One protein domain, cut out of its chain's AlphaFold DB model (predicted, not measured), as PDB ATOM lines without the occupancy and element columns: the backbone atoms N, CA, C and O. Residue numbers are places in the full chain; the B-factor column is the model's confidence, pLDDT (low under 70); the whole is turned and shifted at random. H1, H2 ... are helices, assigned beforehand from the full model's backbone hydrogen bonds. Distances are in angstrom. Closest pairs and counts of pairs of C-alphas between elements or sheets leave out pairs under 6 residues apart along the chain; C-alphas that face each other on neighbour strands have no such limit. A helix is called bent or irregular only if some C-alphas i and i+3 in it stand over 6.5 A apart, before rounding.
ATOM      1  N   THR A 115      41.522  42.190  13.846       63.81
ATOM      2  CA  THR A 115      41.256  41.339  15.015       63.81
ATOM      3  C   THR A 115      42.247  41.599  16.150       63.81
ATOM      4  O   THR A 115      41.846  41.662  17.309       63.81
ATOM      5  N   LEU A 116      43.530  41.809  15.833       63.38
ATOM      6  CA  LEU A 116      44.565  42.148  16.810       63.38
ATOM      7  C   LEU A 116      44.296  43.514  17.451       63.38
ATOM      8  O   LEU A 116      44.386  43.630  18.670       63.38
ATOM      9  N   LEU A 117      43.920  44.527  16.663       66.12
ATOM     10  CA  LEU A 117      43.543  45.845  17.183       66.12
ATOM     11  C   LEU A 117      42.281  45.789  18.052       66.12
ATOM     12  O   LEU A 117      42.245  46.447  19.085       66.12
ATOM     13  N   LEU A 118      41.281  44.978  17.694       70.31
ATOM     14  CA  LEU A 118      40.075  44.785  18.510       70.31
ATOM     15  C   LEU A 118      40.370  44.056  19.831       70.31
ATOM     16  O   LEU A 118      39.844  44.453  20.868       70.31
ATOM     17  N   VAL A 119      41.246  43.045  19.827       70.44
ATOM     18  CA  VAL A 119      41.697  42.360  21.054       70.44
ATOM     19  C   VAL A 119      42.545  43.290  21.928       70.44
ATOM     20  O   VAL A 119      42.328  43.359  23.136       70.44
ATOM     21  N   LEU A 120      43.469  44.054  21.336       66.94
ATOM     22  CA  LEU A 120      44.267  45.048  22.060       66.94
ATOM     23  C   LEU A 120      43.388  46.161  22.637       66.94
ATOM     24  O   LEU A 120      43.554  46.500  23.802       66.94
ATOM     25  N   ALA A 121      42.416  46.683  21.886       68.19
ATOM     26  CA  ALA A 121      41.450  47.654  22.397       68.19
ATOM     27  C   ALA A 121      40.595  47.056  23.527       68.19
ATOM     28  O   ALA A 121      40.446  47.686  24.570       68.19
ATOM     29  N   GLY A 122      40.106  45.822  23.372       69.75
ATOM     30  CA  GLY A 122      39.336  45.108  24.397       69.75
ATOM     31  C   GLY A 122      40.104  44.823  25.695       69.75
ATOM     32  O   GLY A 122      39.478  44.669  26.738       69.75
ATOM     33  N   LEU A 123      41.441  44.798  25.657       66.81
ATOM     34  CA  LEU A 123      42.310  44.670  26.834       66.81
ATOM     35  C   LEU A 123      42.757  46.033  27.394       66.81
ATOM     36  O   LEU A 123      42.799  46.221  28.610       66.81
ATOM     37  N   LEU A 124      43.071  46.996  26.524       68.50
ATOM     38  CA  LEU A 124      43.558  48.320  26.915       68.50
ATOM     39  C   LEU A 124      42.440  49.221  27.441       68.50
ATOM     40  O   LEU A 124      42.662  49.915  28.427       68.50
ATOM     41  N   LEU A 125      41.242  49.197  26.850       65.19
ATOM     42  CA  LEU A 125      40.105  50.000  27.315       65.19
ATOM     43  C   LEU A 125      39.756  49.739  28.792       65.19
ATOM     44  O   LEU A 125      39.736  50.714  29.540       65.19
ATOM     45  N   PRO A 126      39.546  48.491  29.270       63.09
ATOM     46  CA  PRO A 126      39.294  48.249  30.690       63.09
ATOM     47  C   PRO A 126      40.516  48.547  31.569       63.09
ATOM     48  O   PRO A 126      40.333  49.063  32.666       63.09
ATOM     49  N   ALA A 127      41.750  48.305  31.109       62.19
ATOM     50  CA  ALA A 127      42.950  48.673  31.867       62.19
ATOM     51  C   ALA A 127      43.062  50.199  32.069       62.19
ATOM     52  O   ALA A 127      43.337  50.665  33.174       62.19
ATOM     53  N   ILE A 128      42.769  50.979  31.026       66.75
ATOM     54  CA  ILE A 128      42.709  52.445  31.066       66.75
ATOM     55  C   ILE A 128      41.533  52.909  31.938       66.75
ATOM     56  O   ILE A 128      41.711  53.814  32.743       66.75
ATOM     57  N   TRP A 129      40.364  52.265  31.867       64.75
ATOM     58  CA  TRP A 129      39.226  52.566  32.750       64.75
ATOM     59  C   TRP A 129      39.555  52.300  34.227       64.75
ATOM     60  O   TRP A 129      39.185  53.086  35.100       64.75
ATOM     61  N   ILE A 130      40.306  51.230  34.505       62.47
ATOM     62  CA  ILE A 130      40.810  50.887  35.841       62.47
ATOM     63  C   ILE A 130      41.831  51.922  36.340       62.47
ATOM     64  O   ILE A 130      41.848  52.162  37.544       62.47
ATOM     65  N   PHE A 131      42.613  52.562  35.464       60.50
ATOM     66  CA  PHE A 131      43.584  53.609  35.826       60.50
ATOM     67  C   PHE A 131      43.013  55.038  35.877       60.50
ATOM     68  O   PHE A 131      43.491  55.839  36.673       60.50
ATOM     69  N   ILE A 132      42.024  55.374  35.041       58.41
ATOM     70  CA  ILE A 132      41.452  56.731  34.933       58.41
ATOM     71  C   ILE A 132      40.267  56.949  35.884       58.41
ATOM     72  O   ILE A 132      40.027  58.085  36.284       58.41
ATOM     73  N   CYS A 152      34.537  45.043  48.075       60.72
ATOM     74  CA  CYS A 152      35.689  45.926  48.137       60.72
ATOM     75  C   CYS A 152      36.168  46.261  46.713       60.72
ATOM     76  O   CYS A 152      36.628  45.381  45.985       60.72
ATOM     77  N   TRP A 153      36.054  47.526  46.291       62.22
ATOM     78  CA  TRP A 153      36.329  47.944  44.911       62.22
ATOM     79  C   TRP A 153      37.740  47.590  44.401       62.22
ATOM     80  O   TRP A 153      37.841  47.193  43.237       62.22
ATOM     81  N   PRO A 154      38.832  47.630  45.202       65.50
ATOM     82  CA  PRO A 154      40.103  47.062  44.758       65.50
ATOM     83  C   PRO A 154      40.004  45.553  44.477       65.50
ATOM     84  O   PRO A 154      40.528  45.111  43.463       65.50
ATOM     85  N   TYR A 155      39.295  44.760  45.290       65.62
ATOM     86  CA  TYR A 155      39.092  43.325  45.021       65.62
ATOM     87  C   TYR A 155      38.308  43.083  43.721       65.62
ATOM     88  O   TYR A 155      38.644  42.173  42.966       65.62
ATOM     89  N   ILE A 156      37.327  43.938  43.397       71.25
ATOM     90  CA  ILE A 156      36.657  43.932  42.083       71.25
ATOM     91  C   ILE A 156      37.657  44.260  40.961       71.25
ATOM     92  O   ILE A 156      37.760  43.486  40.010       71.25
ATOM     93  N   ARG A 157      38.429  45.356  41.074       71.56
ATOM     94  CA  ARG A 157      39.465  45.750  40.092       71.56
ATOM     95  C   ARG A 157      40.460  44.604  39.835       71.56
ATOM     96  O   ARG A 157      40.684  44.251  38.679       71.56
ATOM     97  N   TRP A 158      40.992  43.981  40.891       70.94
ATOM     98  CA  TRP A 158      41.897  42.827  40.799       70.94
ATOM     99  C   TRP A 158      41.223  41.599  40.168       70.94
ATOM    100  O   TRP A 158      41.838  40.936  39.334       70.94
ATOM    101  N   SER A 159      39.961  41.314  40.507       71.50
ATOM    102  CA  SER A 159      39.214  40.175  39.945       71.50
ATOM    103  C   SER A 159      38.934  40.347  38.449       71.50
ATOM    104  O   SER A 159      39.130  39.411  37.676       71.50
ATOM    105  N   ILE A 160      38.533  41.547  38.015       76.25
ATOM    106  CA  ILE A 160      38.304  41.870  36.596       76.25
ATOM    107  C   ILE A 160      39.622  41.801  35.814       76.25
ATOM    108  O   ILE A 160      39.664  41.187  34.750       76.25
ATOM    109  N   ALA A 161      40.713  42.359  36.352       76.00
ATOM    110  CA  ALA A 161      42.033  42.258  35.731       76.00
ATOM    111  C   ALA A 161      42.491  40.793  35.588       76.00
ATOM    112  O   ALA A 161      42.932  40.388  34.512       76.00
ATOM    113  N   ALA A 162      42.317  39.971  36.629       76.81
ATOM    114  CA  ALA A 162      42.640  38.547  36.583       76.81
ATOM    115  C   ALA A 162      41.818  37.796  35.519       76.81
ATOM    116  O   ALA A 162      42.392  37.027  34.747       76.81
ATOM    117  N   LEU A 163      40.508  38.056  35.427       79.75
ATOM    118  CA  LEU A 163      39.622  37.458  34.419       79.75
ATOM    119  C   LEU A 163      39.992  37.863  32.983       79.75
ATOM    120  O   LEU A 163      39.930  37.023  32.089       79.75
ATOM    121  N   LEU A 164      40.420  39.111  32.759       76.81
ATOM    122  CA  LEU A 164      40.885  39.589  31.449       76.81
ATOM    123  C   LEU A 164      42.250  38.999  31.052       76.81
ATOM    124  O   LEU A 164      42.476  38.703  29.880       76.81
ATOM    125  N   CYS A 165      43.152  38.774  32.013       79.00
ATOM    126  CA  CYS A 165      44.443  38.128  31.759       79.00
ATOM    127  C   CYS A 165      44.338  36.601  31.575       79.00
ATOM    128  O   CYS A 165      45.163  36.015  30.870       79.00
ATOM    129  N   LEU A 166      43.333  35.952  32.173       82.81
ATOM    130  CA  LEU A 166      43.115  34.500  32.131       82.81
ATOM    131  C   LEU A 166      43.125  33.898  30.704       82.81
ATOM    132  O   LEU A 166      43.904  32.967  30.480       82.81
ATOM    133  N   PRO A 167      42.366  34.409  29.706       80.94
ATOM    134  CA  PRO A 167      42.411  33.878  28.341       80.94
ATOM    135  C   PRO A 167      43.777  34.069  27.665       80.94
ATOM    136  O   PRO A 167      44.213  33.190  26.925       80.94
ATOM    137  N   CYS A 168      44.493  35.163  27.946       78.06
ATOM    138  CA  CYS A 168      45.840  35.393  27.414       78.06
ATOM    139  C   CYS A 168      46.857  34.392  27.987       78.06
ATOM    140  O   CYS A 168      47.682  33.851  27.247       78.06
ATOM    141  N   ILE A 169      46.768  34.102  29.290       80.56
ATOM    142  CA  ILE A 169      47.591  33.087  29.965       80.56
ATOM    143  C   ILE A 169      47.282  31.694  29.399       80.56
ATOM    144  O   ILE A 169      48.204  30.956  29.046       80.56
ATOM    145  N   LEU A 170      45.998  31.352  29.240       84.62
ATOM    146  CA  LEU A 170      45.569  30.068  28.685       84.62
ATOM    147  C   LEU A 170      46.065  29.880  27.241       84.62
ATOM    148  O   LEU A 170      46.636  28.839  26.915       84.62
ATOM    149  N   ALA A 171      45.939  30.908  26.395       83.25
ATOM    150  CA  ALA A 171      46.456  30.892  25.027       83.25
ATOM    151  C   ALA A 171      47.985  30.708  24.986       83.25
ATOM    152  O   ALA A 171      48.487  29.904  24.199       83.25
ATOM    153  N   ALA A 172      48.736  31.383  25.864       84.06
ATOM    154  CA  ALA A 172      50.189  31.222  25.955       84.06
ATOM    155  C   ALA A 172      50.608  29.803  26.399       84.06
ATOM    156  O   ALA A 172      51.613  29.277  25.911       84.06
ATOM    157  N   ILE A 173      49.833  29.162  27.283       86.75
ATOM    158  CA  ILE A 173      50.038  27.763  27.692       86.75
ATOM    159  C   ILE A 173      49.755  26.810  26.522       86.75
ATOM    160  O   ILE A 173      50.591  25.955  26.222       86.75
ATOM    161  N   ILE A 174      48.634  26.988  25.814       86.25
ATOM    162  CA  ILE A 174      48.255  26.163  24.655       86.25
ATOM    163  C   ILE A 174      49.299  26.280  23.532       86.25
ATOM    164  O   ILE A 174      49.754  25.265  23.005       86.25
ATOM    165  N   LEU A 175      49.759  27.494  23.211       86.62
ATOM    166  CA  LEU A 175      50.798  27.718  22.198       86.62
ATOM    167  C   LEU A 175      52.141  27.069  22.576       86.62
ATOM    168  O   LEU A 175      52.819  26.517  21.707       86.62
ATOM    169  N   ARG A 176      52.517  27.070  23.865       87.75
ATOM    170  CA  ARG A 176      53.688  26.317  24.355       87.75
ATOM    171  C   ARG A 176      53.493  24.805  24.231       87.75
ATOM    172  O   ARG A 176      54.416  24.123  23.794       87.75
ATOM    173  N   ALA A 177      52.314  24.284  24.570       84.75
ATOM    174  CA  ALA A 177      52.012  22.857  24.455       84.75
ATOM    175  C   ALA A 177      52.097  22.373  22.996       84.75
ATOM    176  O   ALA A 177      52.778  21.387  22.723       84.75
ATOM    177  N   ILE A 178      51.499  23.114  22.053       86.44
ATOM    178  CA  ILE A 178      51.568  22.817  20.611       86.44
ATOM    179  C   ILE A 178      53.020  22.864  20.115       86.44
ATOM    180  O   ILE A 178      53.467  21.934  19.444       86.44
ATOM    181  N   LYS A 179      53.785  23.904  20.484       84.50
ATOM    182  CA  LYS A 179      55.196  24.030  20.081       84.50
ATOM    183  C   LYS A 179      56.054  22.862  20.578       84.50
ATOM    184  O   LYS A 179      56.902  22.395  19.831       84.50
ATOM    185  N   ASN A 180      55.821  22.388  21.802       80.69
ATOM    186  CA  ASN A 180      56.561  21.266  22.384       80.69
ATOM    187  C   ASN A 180      56.109  19.898  21.830       80.69
ATOM    188  O   ASN A 180      56.883  18.941  21.861       80.69
ATOM    189  N   ALA A 181      54.867  19.793  21.343       77.62
ATOM    190  CA  ALA A 181      54.347  18.591  20.691       77.62
ATOM    191  C   ALA A 181      54.890  18.429  19.262       77.62
ATOM    192  O   ALA A 181      55.249  17.322  18.878       77.62
ATOM    193  N   GLY A 182      55.026  19.525  18.506       69.44
ATOM    194  CA  GLY A 182      55.602  19.539  17.149       69.44
ATOM    195  C   GLY A 182      57.132  19.405  17.076       69.44
ATOM    196  O   GLY A 182      57.717  19.722  16.043       69.44
ATOM    197  N   THR A 183      57.785  18.992  18.166       56.88
ATOM    198  CA  THR A 183      59.243  18.778  18.269       56.88
ATOM    199  C   THR A 183      59.583  17.370  18.780       56.88
ATOM    200  O   THR A 183      60.561  17.185  19.507       56.88
ATOM    201  N   ARG A 184      58.745  16.387  18.438       50.97
ATOM    202  CA  ARG A 184      58.941  14.945  18.637       50.97
ATOM    203  C   ARG A 184      58.576  14.199  17.359       50.97
ATOM    204  O   ARG A 184      59.167  13.118  17.172       50.97
TER     205      ARG A 184
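Overview. This is residues 115 to 132 and 152 to 184 of the 184 residues of an uncharacterized protein of Akkermansia glycaniphila (UniProt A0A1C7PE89). A shorter helix, H1, stands loosely side by side with the first arm, H2a, of a long bent helix, H2, whose second arm, H2b, runs on beyond it. Residues 115 to 121 and 169 to 184 stick out. The printed part has 51 residues with two named helices, H1 then H2, and no named strand: all helix. It is only just extended, close to loose, with a radius of gyration of the C-alphas of 14.8 A, and flat, spanning 48 by 26 by 11 A.

Arrangement. H1, residues 115 to 132, has a kink of 25 degrees near residue 126; it is neither bent nor irregular, but only just: C-alphas 123 and 126 are 6.1 A apart. H2, residues 153 to 181, was assigned as one helix by its hydrogen bonds but is bent, with C-alphas 164 and 167 6.7 A apart; its arms H2a, residues 153 to 164, and H2b, residues 167 to 181, stand at a shallow tilt of 32 degrees. With residues 123 to 130 alone, H1 only just touches H2a, with 3 pairs of C-alphas within 8 A, the closest those of Ile 130 and Arg 157, 6.8 A. They run opposite ways at a shallow tilt of 10 degrees. H1 and H2b are apart. Every O i to N i+4 pair is within hydrogen-bond range in H2a and H2b, and 13 of 14 in H1.

Along the chain. H1 is 25.2 A long from C-alpha 115 at (41.256, 41.339, 15.015); H2a is 16.5 A and H2b 20.8 A, ending at C-alpha 181 at (54.347, 18.591, 20.691).

Size, cuts and confidence. The two C-alphas farthest apart, of Cys 152 and Arg 184, are 48.7 A apart. Residues 133 to 151 are not printed; C-alphas 132 and 152 are 18.0 A apart across the cut. The pLDDT is under 70 in residues 115 to 117, 120 to 132, 152 to 155 and 182 to 184.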